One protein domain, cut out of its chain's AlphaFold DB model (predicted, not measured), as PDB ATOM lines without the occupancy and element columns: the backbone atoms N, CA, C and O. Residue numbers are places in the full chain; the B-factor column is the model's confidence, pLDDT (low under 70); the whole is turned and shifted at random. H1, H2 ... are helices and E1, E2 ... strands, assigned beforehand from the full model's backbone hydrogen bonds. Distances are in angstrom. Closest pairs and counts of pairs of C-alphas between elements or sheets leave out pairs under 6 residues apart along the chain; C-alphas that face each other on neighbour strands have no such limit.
ATOM      1  N   HIS A   3     213.465 172.641 265.541       97.69
ATOM      2  CA  HIS A   3     214.431 172.593 264.445       97.69
ATOM      3  C   HIS A   3     215.069 171.211 264.297       97.69
ATOM      4  O   HIS A   3     215.142 170.453 265.263       97.69
ATOM      5  N   TRP A   4     215.548 170.885 263.097       97.50
ATOM      6  CA  TRP A   4     216.424 169.730 262.882       97.50
ATOM      7  C   TRP A   4     217.755 169.881 263.637       97.50
ATOM      8  O   TRP A   4     218.134 171.008 263.987       97.50
ATOM      9  N   PRO A   5     218.497 168.777 263.846       96.12
ATOM     10  CA  PRO A   5     219.911 168.861 264.199       96.12
ATOM     11  C   PRO A   5     220.658 169.819 263.255       96.12
ATOM     12  O   PRO A   5     220.298 169.939 262.085       96.12
ATOM     13  N   ASP A   6     221.644 170.546 263.779       95.12
ATOM     14  CA  ASP A   6     222.476 171.542 263.072       95.12
ATOM     15  C   ASP A   6     221.781 172.851 262.633       95.12
ATOM     16  O   ASP A   6     222.448 173.798 262.219       95.12
ATOM     17  N   TYR A   7     220.461 172.983 262.808       96.88
ATOM     18  CA  TYR A   7     219.706 174.201 262.459       96.88
ATOM     19  C   TYR A   7     219.525 175.197 263.621       96.88
ATOM     20  O   TYR A   7     218.768 176.166 263.509       96.88
ATOM     21  N   GLN A   8     220.205 174.996 264.757       96.25
ATOM     22  CA  GLN A   8     220.009 175.824 265.956       96.25
ATOM     23  C   GLN A   8     220.329 177.309 265.711       96.25
ATOM     24  O   GLN A   8     219.632 178.185 266.226       96.25
ATOM     25  N   SER A   9     221.367 177.611 264.925       96.12
ATOM     26  CA  SER A   9     221.746 178.998 264.627       96.12
ATOM     27  C   SER A   9     220.649 179.715 263.837       96.12
ATOM     28  O   SER A   9     220.240 180.818 264.195       96.12
ATOM     29  N   GLN A  10     220.112 179.062 262.808       96.69
ATOM     30  CA  GLN A  10     219.022 179.568 261.977       96.69
ATOM     31  C   GLN A  10     217.739 179.708 262.792       96.69
ATOM     32  O   GLN A  10     217.024 180.695 262.652       96.69
ATOM     33  N   ALA A  11     217.465 178.752 263.684       97.19
ATOM     34  CA  ALA A  11     216.333 178.828 264.594       97.19
ATOM     35  C   ALA A  11     216.410 180.073 265.484       97.19
ATOM     36  O   ALA A  11     215.413 180.778 265.633       97.19
ATOM     37  N   LYS A  12     217.589 180.368 266.045       97.06
ATOM     38  CA  LYS A  12     217.811 181.564 266.866       97.06
ATOM     39  C   LYS A  12     217.684 182.850 266.052       97.06
ATOM     40  O   LYS A  12     216.997 183.754 266.505       97.06
ATOM     41  N   GLN A  13     218.267 182.909 264.854       97.25
ATOM     42  CA  GLN A  13     218.141 184.064 263.952       97.25
ATOM     43  C   GLN A  13     216.682 184.340 263.570       97.25
ATOM     44  O   GLN A  13     216.230 185.477 263.642       97.25
ATOM     45  N   LEU A  14     215.929 183.293 263.214       97.88
ATOM     46  CA  LEU A  14     214.514 183.422 262.874       97.88
ATOM     47  C   LEU A  14     213.696 183.942 264.058       97.88
ATOM     48  O   LEU A  14     212.878 184.839 263.886       97.88
ATOM     49  N   ILE A  15     213.909 183.385 265.252       98.12
ATOM     50  CA  ILE A  15     213.187 183.813 266.452       98.12
ATOM     51  C   ILE A  15     213.542 185.241 266.848       98.12
ATOM     52  O   ILE A  15     212.635 185.999 267.183       98.12
ATOM     53  N   ASP A  16     214.820 185.613 266.825       98.12
ATOM     54  CA  ASP A  16     215.246 186.968 267.176       98.12
ATOM     55  C   ASP A  16     214.583 187.999 266.255       98.12
ATOM     56  O   ASP A  16     213.925 188.922 266.732       98.12
ATOM     57  N   HIS A  17     214.613 187.755 264.940       98.31
ATOM     58  CA  HIS A  17     213.940 188.609 263.962       98.31
ATOM     59  C   HIS A  17     212.424 188.675 264.176       98.31
ATOM     60  O   HIS A  17     211.861 189.759 264.300       98.31
ATOM     61  N   VAL A  18     211.750 187.523 264.274       98.38
ATOM     62  CA  VAL A  18     210.289 187.469 264.457       98.38
ATOM     63  C   VAL A  18     209.861 188.186 265.735       98.38
ATOM     64  O   VAL A  18     208.920 188.974 265.713       98.38
ATOM     65  N   THR A  19     210.543 187.938 266.852       97.94
ATOM     66  CA  THR A  19     210.200 188.563 268.136       97.94
ATOM     67  C   THR A  19     210.533 190.056 268.164       97.94
ATOM     68  O   THR A  19     209.785 190.822 268.765       97.94
ATOM     69  N   SER A  20     211.581 190.496 267.461       98.12
ATOM     70  CA  SER A  20     211.862 191.920 267.252       98.12
ATOM     71  C   SER A  20     210.746 192.601 266.454       98.12
ATOM     72  O   SER A  20     210.225 193.632 266.877       98.12
ATOM     73  N   GLU A  21     210.311 192.005 265.340       98.25
ATOM     74  CA  GLU A  21     209.228 192.537 264.502       98.25
ATOM     75  C   GLU A  21     207.878 192.578 265.232       98.25
ATOM     76  O   GLU A  21     207.067 193.475 264.996       98.25
ATOM     77  N   LEU A  22     207.632 191.644 266.154       97.81
ATOM     78  CA  LEU A  22     206.421 191.633 266.977       97.81
ATOM     79  C   LEU A  22     206.316 192.838 267.919       97.81
ATOM     80  O   LEU A  22     205.200 193.206 268.283       97.81
ATOM     81  N   ASN A  23     207.416 193.528 268.233       95.62
ATOM     82  CA  ASN A  23     207.360 194.785 268.988       95.62
ATOM     83  C   ASN A  23     206.677 195.927 268.217       95.62
ATOM     84  O   ASN A  23     206.326 196.942 268.814       95.62
ATOM     85  N   SER A  24     206.458 195.778 266.905       96.88
ATOM     86  CA  SER A  24     205.652 196.725 266.123       96.88
ATOM     87  C   SER A  24     204.140 196.574 266.359       96.88
ATOM     88  O   SER A  24     203.371 197.476 266.017       96.88
ATOM     89  N   VAL A  25     203.698 195.470 266.974       97.50
ATOM     90  CA  VAL A  25     202.292 195.231 267.313       97.50
ATOM     91  C   VAL A  25     201.951 195.968 268.606       97.50
ATOM     92  O   VAL A  25     202.312 195.553 269.708       97.50
ATOM     93  N   ASN A  26     201.234 197.082 268.466       96.25
ATOM     94  CA  ASN A  26     200.875 197.950 269.583       96.25
ATOM     95  C   ASN A  26     200.118 197.193 270.693       96.25
ATOM     96  O   ASN A  26     199.090 196.569 270.430       96.25
ATOM     97  N   GLY A  27     200.605 197.290 271.932       94.69
ATOM     98  CA  GLY A  27     200.008 196.659 273.112       94.69
ATOM     99  C   GLY A  27     200.409 195.200 273.350       94.69
ATOM    100  O   GLY A  27     200.054 194.644 274.389       94.69
ATOM    101  N   LEU A  28     201.139 194.557 272.427       95.50
ATOM    102  CA  LEU A  28     201.529 193.151 272.578       95.50
ATOM    103  C   LEU A  28     202.568 192.956 273.687       95.50
ATOM    104  O   LEU A  28     202.474 191.999 274.456       95.50
ATOM    105  N   LEU A  29     203.545 193.859 273.787       94.69
ATOM    106  CA  LEU A  29     204.612 193.754 274.778       94.69
ATOM    107  C   LEU A  29     204.067 193.949 276.200       94.69
ATOM    108  O   LEU A  29     204.369 193.154 277.088       94.69
ATOM    109  N   GLU A  30     203.218 194.955 276.412       94.88
ATOM    110  CA  GLU A  30     202.560 195.203 277.697       94.88
ATOM    111  C   GLU A  30     201.634 194.042 278.088       94.88
ATOM    112  O   GLU A  30     201.594 193.628 279.253       94.88
ATOM    113  N   TYR A  31     200.920 193.477 277.109       93.50
ATOM    114  CA  TYR A  31     200.095 192.292 277.321       93.50
ATOM    115  C   TYR A  31     200.946 191.101 277.775       93.50
ATOM    116  O   TYR A  31     200.649 190.506 278.811       93.50
ATOM    117  N   ASN A  32     202.040 190.798 277.070       92.94
ATOM    118  CA  ASN A  32     202.942 189.700 277.423       92.94
ATOM    119  C   ASN A  32     203.583 189.891 278.799       92.94
ATOM    120  O   ASN A  32     203.614 188.946 279.578       92.94
ATOM    121  N   GLN A  33     204.021 191.104 279.146       93.31
ATOM    122  CA  GLN A  33     204.536 191.403 280.489       93.31
ATOM    123  C   GLN A  33     203.495 191.116 281.575       93.31
ATOM    124  O   GLN A  33     203.818 190.531 282.608       93.31
ATOM    125  N   THR A  34     202.232 191.470 281.324       93.31
ATOM    126  CA  THR A  34     201.128 191.171 282.246       93.31
ATOM    127  C   THR A  34     200.922 189.661 282.389       93.31
ATOM    128  O   THR A  34     200.782 189.168 283.505       93.31
ATOM    129  N   GLN A  35     200.949 188.912 281.281       91.12
ATOM    130  CA  GLN A  35     200.807 187.453 281.312       91.12
ATOM    131  C   GLN A  35     201.980 186.763 282.017       91.12
ATOM    132  O   GLN A  35     201.760 185.828 282.782       91.12
ATOM    133  N   LEU A  36     203.212 187.239 281.819       91.19
ATOM    134  CA  LEU A  36     204.399 186.716 282.500       91.19
ATOM    135  C   LEU A  36     204.310 186.917 284.015       91.19
ATOM    136  O   LEU A  36     204.530 185.967 284.760       91.19
ATOM    137  N   ALA A  37     203.892 188.101 284.473       91.44
ATOM    138  CA  ALA A  37     203.701 188.365 285.899       91.44
ATOM    139  C   ALA A  37     202.630 187.451 286.528       91.44
ATOM    140  O   ALA A  37     202.788 186.981 287.655       91.44
ATOM    141  N   ILE A  38     201.545 187.167 285.794       90.94
ATOM    142  CA  ILE A  38     200.511 186.210 286.223       90.94
ATOM    143  C   ILE A  38     201.091 184.791 286.277       90.94
ATOM    144  O   ILE A  38     200.888 184.082 287.261       90.94
ATOM    145  N   TYR A  39     201.825 184.375 285.244       88.94
ATOM    146  CA  TYR A  39     202.442 183.053 285.181       88.94
ATOM    147  C   TYR A  39     203.404 182.819 286.352       88.94
ATOM    148  O   TYR A  39     203.274 181.814 287.051       88.94
ATOM    149  N   GLU A  40     204.320 183.757 286.611       89.06
ATOM    150  CA  GLU A  40     205.287 183.684 287.716       89.06
ATOM    151  C   GLU A  40     204.593 183.530 289.074       89.06
ATOM    152  O   GLU A  40     205.005 182.712 289.900       89.06
ATOM    153  N   ALA A  41     203.496 184.263 289.295       89.56
ATOM    154  CA  ALA A  41     202.732 184.195 290.537       89.56
ATOM    155  C   ALA A  41     202.075 182.821 290.784       89.56
ATOM    156  O   ALA A  41     201.802 182.480 291.937       89.56
ATOM    157  N   HIS A  42     201.815 182.037 289.731       86.56
ATOM    158  CA  HIS A  42     201.108 180.755 289.824       86.56
ATOM    159  C   HIS A  42     202.007 179.523 289.669       86.56
ATOM    160  O   HIS A  42     201.796 178.536 290.374       86.56
ATOM    161  N   ASN A  43     202.997 179.570 288.776       81.06
ATOM    162  CA  ASN A  43     203.785 178.400 288.380       81.06
ATOM    163  C   ASN A  43     205.242 178.427 288.869       81.06
ATOM    164  O   ASN A  43     205.933 177.417 288.739       81.06
ATOM    165  N   GLY A  44     205.707 179.523 289.476       73.75
ATOM    166  CA  GLY A  44     207.077 179.628 289.977       73.75
ATOM    167  C   GLY A  44     208.095 179.901 288.867       73.75
ATOM    168  O   GLY A  44     207.907 180.818 288.072       73.75
ATOM    169  N   GLU A  45     209.210 179.161 288.854       73.69
ATOM    170  CA  GLU A  45     210.350 179.445 287.970       73.69
ATOM    171  C   GLU A  45     210.005 179.243 286.486       73.69
ATOM    172  O   GLU A  45     209.463 178.214 286.077       73.69
ATOM    173  N   ILE A  46     210.343 180.245 285.674       68.31
ATOM    174  CA  ILE A  46     210.137 180.244 284.229       68.31
ATOM    175  C   ILE A  46     211.057 179.205 283.572       68.31
ATOM    176  O   ILE A  46     212.279 179.294 283.656       68.31
ATOM    177  N   SER A  47     210.469 178.243 282.856       80.12
ATOM    178  CA  SER A  47     211.200 177.187 282.139       80.12
ATOM    179  C   SER A  47     211.415 177.486 280.647       80.12
ATOM    180  O   SER A  47     211.599 176.559 279.856       80.12
ATOM    181  N   PHE A  48     211.306 178.749 280.237       87.00
ATOM    182  CA  PHE A  48     211.453 179.200 278.852       87.00
ATOM    183  C   PHE A  48     212.371 180.419 278.763       87.00
ATOM    184  O   PHE A  48     212.467 181.210 279.696       87.00
ATOM    185  N   ASP A  49     213.035 180.585 277.621       91.88
ATOM    186  CA  ASP A  49     213.838 181.778 277.370       91.88
ATOM    187  C   ASP A  49     212.915 182.977 277.117       91.88
ATOM    188  O   ASP A  49     211.849 182.831 276.517       91.88
ATOM    189  N   ILE A  50     213.330 184.176 277.529       93.56
ATOM    190  CA  ILE A  50     212.666 185.428 277.143       93.56
ATOM    191  C   ILE A  50     213.524 186.123 276.087       93.56
ATOM    192  O   ILE A  50     214.644 186.546 276.376       93.56
ATOM    193  N   ILE A  51     212.997 186.274 274.871       96.38
ATOM    194  CA  ILE A  51     213.672 186.951 273.754       96.38
ATOM    195  C   ILE A  51     212.793 188.113 273.304       96.38
ATOM    196  O   ILE A  51     211.614 187.929 273.012       96.38
ATOM    197  N   ASN A  52     213.356 189.326 273.302       96.31
ATOM    198  CA  ASN A  52     212.653 190.566 272.953       96.31
ATOM    199  C   ASN A  52     211.327 190.771 273.721       96.31
ATOM    200  O   ASN A  52     210.403 191.400 273.221       96.31
ATOM    201  N   GLY A  53     211.240 190.248 274.951       93.50
ATOM    202  CA  GLY A  53     210.051 190.342 275.805       93.50
ATOM    203  C   GLY A  53     208.997 189.254 275.580       93.50
ATOM    204  O   GLY A  53     207.942 189.307 276.211       93.50
ATOM    205  N   LEU A  54     209.268 188.265 274.722       94.38
ATOM    206  CA  LEU A  54     208.377 187.135 274.467       94.38
ATOM    207  C   LEU A  54     208.958 185.816 274.997       94.38
ATOM    208  O   LEU A  54     210.158 185.575 274.841       94.38
ATOM    209  N   PRO A  55     208.120 184.939 275.582       93.62
ATOM    210  CA  PRO A  55     208.529 183.598 275.975       93.62
ATOM    211  C   PRO A  55     208.756 182.702 274.754       93.62
ATOM    212  O   PRO A  55     207.916 182.618 273.857       93.62
ATOM    213  N   VAL A  56     209.889 182.002 274.729       95.69
ATOM    214  CA  VAL A  56     210.288 181.119 273.633       95.69
ATOM    215  C   VAL A  56     210.835 179.801 274.166       95.69
ATOM    216  O   VAL A  56     211.651 179.747 275.081       95.69
ATOM    217  N   LEU A  57     210.424 178.714 273.514       95.06
ATOM    218  CA  LEU A  57     210.995 177.384 273.696       95.06
ATOM    219  C   LEU A  57     211.710 176.940 272.423       95.06
ATOM    220  O   LEU A  57     211.133 177.007 271.332       95.06
ATOM    221  N   PHE A  58     212.934 176.437 272.570       96.31
ATOM    222  CA  PHE A  58     213.664 175.744 271.513       96.31
ATOM    223  C   PHE A  58     213.666 174.243 271.775       96.31
ATOM    224  O   PHE A  58     213.912 173.799 272.894       96.31
ATOM    225  N   GLN A  59     213.412 173.461 270.732       96.56
ATOM    226  CA  GLN A  59     213.466 172.010 270.809       96.56
ATOM    227  C   GLN A  59     214.044 171.433 269.517       96.56
ATOM    228  O   GLN A  59     213.501 171.646 268.431       96.56
ATOM    229  N   GLU A  60     215.119 170.664 269.640       97.62
ATOM    230  CA  GLU A  60     215.626 169.857 268.535       97.62
ATOM    231  C   GLU A  60     214.699 168.658 268.288       97.62
ATOM    232  O   GLU A  60     214.225 168.015 269.228       97.62
ATOM    233  N   ASN A  61     214.413 168.367 267.021       97.31
ATOM    234  CA  ASN A  61     213.631 167.210 266.608       97.31
ATOM    235  C   ASN A  61     214.022 166.798 265.178       97.31
ATOM    236  O   ASN A  61     213.773 167.533 264.225       97.31
ATOM    237  N   SER A  62     214.608 165.610 265.018       95.31
ATOM    238  CA  SER A  62     215.033 165.063 263.720       95.31
ATOM    239  C   SER A  62     213.894 164.486 262.869       95.31
ATOM    240  O   SER A  62     214.108 164.177 261.703       95.31
ATOM    241  N   GLU A  63     212.693 164.323 263.429       96.38
ATOM    242  CA  GLU A  63     211.518 163.751 262.754       96.38
ATOM    243  C   GLU A  63     210.609 164.819 262.114       96.38
ATOM    244  O   GLU A  63     209.561 164.496 261.553       96.38
ATOM    245  N   LEU A  64     210.976 166.106 262.191       95.00
ATOM    246  CA  LEU A  64     210.203 167.183 261.562       95.00
ATOM    247  C   LEU A  64     210.203 167.033 260.034       95.00
ATOM    248  O   LEU A  64     211.211 166.672 259.432       95.00
ATOM    249  N   MET A  65     209.098 167.405 259.386       95.06
ATOM    250  CA  MET A  65     208.995 167.396 257.918       95.06
ATOM    251  C   MET A  65     209.814 168.509 257.241       95.06
ATOM    252  O   MET A  65     210.040 168.459 256.034       95.06
ATOM    253  N   CYS A  66     210.241 169.521 257.997       93.88
ATOM    254  CA  CYS A  66     211.036 170.645 257.517       93.88
ATOM    255  C   CYS A  66     212.098 171.053 258.554       93.88
ATOM    256  O   CYS A  66     211.919 170.775 259.744       93.88
ATOM    257  N   PRO A  67     213.170 171.756 258.138       95.50
ATOM    258  CA  PRO A  67     214.275 172.082 259.036       95.50
ATOM    259  C   PRO A  67     213.922 172.994 260.208       95.50
ATOM    260  O   PRO A  67     214.563 172.932 261.252       95.50
ATOM    261  N   LEU A  68     212.915 173.851 260.029       96.56
ATOM    262  CA  LEU A  68     212.471 174.847 260.996       96.56
ATOM    263  C   LEU A  68     210.943 174.787 261.092       96.56
ATOM    264  O   LEU A  68     210.249 174.883 260.082       96.56
ATOM    265  N   THR A  69     210.406 174.652 262.302       97.19
ATOM    266  CA  THR A  69     208.965 174.707 262.581       97.19
ATOM    267  C   THR A  69     208.705 175.723 263.690       97.19
ATOM    268  O   THR A  69     208.990 175.479 264.868       97.19
ATOM    269  N   LEU A  70     208.147 176.873 263.316       97.25
ATOM    270  CA  LEU A  70     207.669 177.873 264.264       97.25
ATOM    271  C   LEU A  70     206.244 177.518 264.696       97.25
ATOM    272  O   LEU A  70     205.368 177.312 263.864       97.25
ATOM    273  N   ILE A  71     206.042 177.426 266.007       96.38
ATOM    274  CA  ILE A  71     204.749 177.173 266.643       96.38
ATOM    275  C   ILE A  71     204.497 178.366 267.551       96.38
ATOM    276  O   ILE A  71     205.379 178.719 268.341       96.38
ATOM    277  N   THR A  72     203.329 178.977 267.411       95.19
ATOM    278  CA  THR A  72     202.869 180.109 268.211       95.19
ATOM    279  C   THR A  72     201.525 179.770 268.826       95.19
ATOM    280  O   THR A  72     200.718 179.055 268.236       95.19
ATOM    281  N   GLU A  73     201.271 180.319 270.005       90.06
ATOM    282  CA  GLU A  73     200.000 180.181 270.704       90.06
ATOM    283  C   GLU A  73     199.585 181.553 271.232       90.06
ATOM    284  O   GLU A  73     200.425 182.356 271.637       90.06
ATOM    285  N   PHE A  74     198.282 181.827 271.198       88.31
ATOM    286  CA  PHE A  74     197.668 182.914 271.950       88.31
ATOM    287  C   PHE A  74     196.646 182.239 272.872       88.31
ATOM    288  O   PHE A  74     195.714 181.625 272.356       88.31
ATOM    289  N   PRO A  75     196.859 182.241 274.198       70.19
ATOM    290  CA  PRO A  75     196.460 181.137 275.081       70.19
ATOM    291  C   PRO A  75     194.951 180.963 275.322       70.19
ATOM    292  O   PRO A  75     194.561 180.054 276.049       70.19
ATOM    293  N   ASP A  76     194.096 181.801 274.739       78.81
ATOM    294  CA  ASP A  76     192.658 181.766 274.980       78.81
ATOM    295  C   ASP A  76     191.870 181.953 273.675       78.81
ATOM    296  O   ASP A  76     191.829 183.034 273.094       78.81
ATOM    297  N   GLU A  77     191.226 180.877 273.216       74.81
ATOM    298  CA  GLU A  77     190.363 180.862 272.025       74.81
ATOM    299  C   GLU A  77     188.990 181.515 272.272       74.81
ATOM    300  O   GLU A  77     188.210 181.706 271.337       74.81
ATOM    301  N   SER A  78     188.675 181.860 273.524       85.50
ATOM    302  CA  SER A  78     187.423 182.509 273.917       85.50
ATOM    303  C   SER A  78     187.505 184.037 273.960       85.50
ATOM    304  O   SER A  78     186.475 184.695 274.153       85.50
ATOM    305  N   VAL A  79     188.693 184.618 273.737       86.94
ATOM    306  CA  VAL A  79     188.876 186.074 273.712       86.94
ATOM    307  C   VAL A  79     188.047 186.722 272.608       86.94
ATOM    308  O   VAL A  79     187.910 186.211 271.497       86.94
ATOM    309  N   GLN A  80     187.506 187.896 272.913       88.31
ATOM    310  CA  GLN A  80     186.728 188.709 271.981       88.31
ATOM    311  C   GLN A  80     187.258 190.146 271.965       88.31
ATOM    312  O   GLN A  80     188.121 190.521 272.761       88.31
ATOM    313  N   GLY A  81     186.739 190.963 271.046       91.25
ATOM    314  CA  GLY A  81     187.041 192.393 270.982       91.25
ATOM    315  C   GLY A  81     188.530 192.690 270.801       91.25
ATOM    316  O   GLY A  81     189.177 192.165 269.890       91.25
ATOM    317  N   ASP A  82     189.072 193.545 271.664       92.56
ATOM    318  CA  ASP A  82     190.440 194.052 271.535       92.56
ATOM    319  C   ASP A  82     191.490 192.949 271.708       92.56
ATOM    320  O   ASP A  82     192.467 192.915 270.966       92.56
ATOM    321  N   GLN A  83     191.264 191.995 272.617       90.81
ATOM    322  CA  GLN A  83     192.176 190.863 272.816       90.81
ATOM    323  C   GLN A  83     192.182 189.916 271.615       90.81
ATOM    324  O   GLN A  83     193.247 189.468 271.198       90.81
ATOM    325  N   TYR A  84     191.015 189.671 271.008       92.69
ATOM    326  CA  TYR A  84     190.934 188.931 269.747       92.69
ATOM    327  C   TYR A  84     191.705 189.644 268.632       92.69
ATOM    328  O   TYR A  84     192.459 189.020 267.889       92.69
ATOM    329  N   THR A  85     191.551 190.966 268.537       94.56
ATOM    330  CA  THR A  85     192.221 191.776 267.512       94.56
ATOM    331  C   THR A  85     193.736 191.773 267.712       94.56
ATOM    332  O   THR A  85     194.476 191.597 266.747       94.56
ATOM    333  N   LEU A  86     194.196 191.891 268.961       95.19
ATOM    334  CA  LEU A  86     195.607 191.807 269.327       95.19
ATOM    335  C   LEU A  86     196.197 190.432 268.996       95.19
ATOM    336  O   LEU A  86     197.243 190.359 268.355       95.19
ATOM    337  N   GLY A  87     195.512 189.351 269.380       94.56
ATOM    338  CA  GLY A  87     195.935 187.986 269.070       94.56
ATOM    339  C   GLY A  87     196.005 187.740 267.563       94.56
ATOM    340  O   GLY A  87     197.011 187.240 267.063       94.56
ATOM    341  N   HIS A  88     194.989 188.171 266.813       95.00
ATOM    342  CA  HIS A  88     194.992 188.091 265.354       95.00
ATOM    343  C   HIS A  88     196.165 188.869 264.735       95.00
ATOM    344  O   HIS A  88     196.856 188.347 263.859       95.00
ATOM    345  N   GLU A  89     196.413 190.101 265.184       97.12
ATOM    346  CA  GLU A  89     197.503 190.928 264.662       97.12
ATOM    347  C   GLU A  89     198.879 190.333 264.982       97.12
ATOM    348  O   GLU A  89     199.725 190.258 264.093       97.12
ATOM    349  N   ALA A  90     199.077 189.823 266.199       96.94
ATOM    350  CA  ALA A  90     200.301 189.132 266.594       96.94
ATOM    351  C   ALA A  90     200.563 187.893 265.722       96.94
ATOM    352  O   ALA A  90     201.676 187.694 265.228       96.94
ATOM    353  N   GLN A  91     199.536 187.077 265.463       96.75
ATOM    354  CA  GLN A  91     199.676 185.881 264.624       96.75
ATOM    355  C   GLN A  91     199.959 186.242 263.159       96.75
ATOM    356  O   GLN A  91     200.864 185.677 262.543       96.75
ATOM    357  N   LYS A  92     199.254 187.239 262.609       97.81
ATOM    358  CA  LYS A  92     199.518 187.759 261.260       97.81
ATOM    359  C   LYS A  92     200.950 188.286 261.141       97.81
ATOM    360  O   LYS A  92     201.650 187.932 260.193       97.81
ATOM    361  N   GLN A  93     201.394 189.104 262.096       98.44
ATOM    362  CA  GLN A  93     202.731 189.694 262.072       98.44
ATOM    363  C   GLN A  93     203.823 188.634 262.230       98.44
ATOM    364  O   GLN A  93     204.835 188.712 261.540       98.44
ATOM    365  N   THR A  94     203.595 187.595 263.039       98.25
ATOM    366  CA  THR A  94     204.511 186.444 263.134       98.25
ATOM    367  C   THR A  94     204.730 185.807 261.761       98.25
ATOM    368  O   THR A  94     205.870 185.562 261.370       98.25
ATOM    369  N   ILE A  95     203.656 185.574 260.998       97.88
ATOM    370  CA  ILE A  95     203.746 184.985 259.654       97.88
ATOM    371  C   ILE A  95     204.534 185.902 258.714       97.88
ATOM    372  O   ILE A  95     205.438 185.435 258.024       97.88
ATOM    373  N   LEU A  96     204.219 187.200 258.690       98.06
ATOM    374  CA  LEU A  96     204.894 188.164 257.815       98.06
ATOM    375  C   LEU A  96     206.389 188.284 258.137       98.06
ATOM    376  O   LEU A  96     207.209 188.238 257.221       98.06
ATOM    377  N   ALA A  97     206.743 188.374 259.420       98.06
ATOM    378  CA  ALA A  97     208.128 188.451 259.874       98.06
ATOM    379  C   ALA A  97     208.904 187.155 259.593       98.06
ATOM    380  O   ALA A  97     210.056 187.190 259.168       98.06
ATOM    381  N   ALA A  98     208.271 185.993 259.775       97.62
ATOM    382  CA  ALA A  98     208.908 184.721 259.456       97.62
ATOM    383  C   ALA A  98     209.162 184.591 257.947       97.62
ATOM    384  O   ALA A  98     210.247 184.185 257.536       97.62
ATOM    385  N   LEU A  99     208.187 184.967 257.113       96.31
ATOM    386  CA  LEU A  99     208.329 184.928 255.658       96.31
ATOM    387  C   LEU A  99     209.409 185.888 255.148       96.31
ATOM    388  O   LEU A  99     210.124 185.520 254.217       96.31
ATOM    389  N   SER A 100     209.549 187.078 255.744       95.69
ATOM    390  CA  SER A 100     210.607 188.016 255.350       95.69
ATOM    391  C   SER A 100     211.999 187.478 255.684       95.69
ATOM    392  O   SER A 100     212.888 187.561 254.843       95.69
ATOM    393  N   GLN A 101     212.167 186.827 256.839       95.38
ATOM    394  CA  GLN A 101     213.464 186.282 257.253       95.38
ATOM    395  C   GLN A 101     213.848 184.984 256.541       95.38
ATOM    396  O   GLN A 101     215.024 184.754 256.261       95.38
ATOM    397  N   LEU A 102     212.887 184.102 256.249       91.62
ATOM    398  CA  LEU A 102     213.168 182.775 255.683       91.62
ATOM    399  C   LEU A 102     213.921 182.834 254.345       91.62
ATOM    400  O   LEU A 102     214.715 181.941 254.067       91.62
ATOM    401  N   GLY A 103     213.697 183.874 253.535       84.75
ATOM    402  CA  GLY A 103     214.423 184.077 252.277       84.75
ATOM    403  C   GLY A 103     215.894 184.470 252.457       84.75
ATOM    404  O   GLY A 103     216.681 184.322 251.523       84.75
ATOM    405  N   GLU A 104     216.268 184.951 253.641       87.06
ATOM    406  CA  GLU A 104     217.617 185.425 253.967       87.06
ATOM    407  C   GLU A 104     218.444 184.381 254.731       87.06
ATOM    408  O   GLU A 104     219.674 184.470 254.777       87.06
TER     409      GLU A 104
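What this domain is: This is residues 3 to 104 of the 109 residues of an uncharacterized protein of Vibrio ishigakensis (UniProt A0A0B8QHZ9). Two helices, H1 and H3, cross over each other at a steep tilt, and a third, H2, rises from the corner where H1 ends, about perpendicular to H3; the small two-strand hairpin E1 E2 sits in the angle between H1 and H2. A long unnamed stretch, residues 57 to 80, runs from the hairpin out toward the end where H1 begins and then folds back along the length of the domain to the start of H3, while residues 37 to 45, mostly the last part of H2, stick out. The printed part has 102 residues with three named helices and two named strands, in the order H1 H2 E1 E2 H3, the strands antiparallel; the class is mostly helix. The whole is compact, with a radius of gyration of the C-alphas of 14.4 A and spans of 38 by 31 by 23 A.

Where its parts are: H1, residues 8 to 22, begins with C-alpha 8 at (220.009, 175.824, 265.956) and is 20.9 A long from first to last C-alpha. H2, residues 28 to 43, is 21.7 A long and ends with C-alpha 43 at (203.785, 178.400, 288.380). The strands E1, residues 49 to 51, and E2, residues 54 to 56, measure 6.3 A and 6.4 A. H3, residues 81 to 102, is the longest helix at 31.8 A and ends with C-alpha 102 at (213.168, 182.775, 255.683).

How they stand to each other: H1 and H3 touch, with the C-alphas of Val 18 and Ala 97 closest at 5.2 A, and run opposite ways at a steep tilt of 42 degrees. H2 and H1 are close but not clearly touching, the closest C-alphas being those of Leu 22 and Leu 28 at 7.6 A. H2 and H3 are also close but not clearly touching, Leu 28 and Leu 86 having the closest C-alphas at 6.9 A, and they stand about perpendicular at 76 degrees. E1 and E2 form a hairpin, antiparallel, with N 51 and O 54 at 2.9 A and N 56 and O 49 at 2.8 A within hydrogen-bond range. The closest C-alphas of H1 and E1 are those of Asp 16 and Ile 51, 6.8 A apart; those of H2 and E2 are Asn 32 and Leu 54, 6.7 A apart. E1 and H3 are apart. In H1, H2 and H3 every O i to N i+4 pair is within hydrogen-bond range.

The domain as a whole: The two C-alphas farthest apart, those of Asp 6 and Gly 81, are 41.9 A from each other. The printed part has no cut. The links H1 to H2, H2 to E1 and E1 to E2 are tight, and E2 to H3 is long, with 24 residues. The mean pLDDT of the printed part is 93.1, and residue 46 alone is under 70.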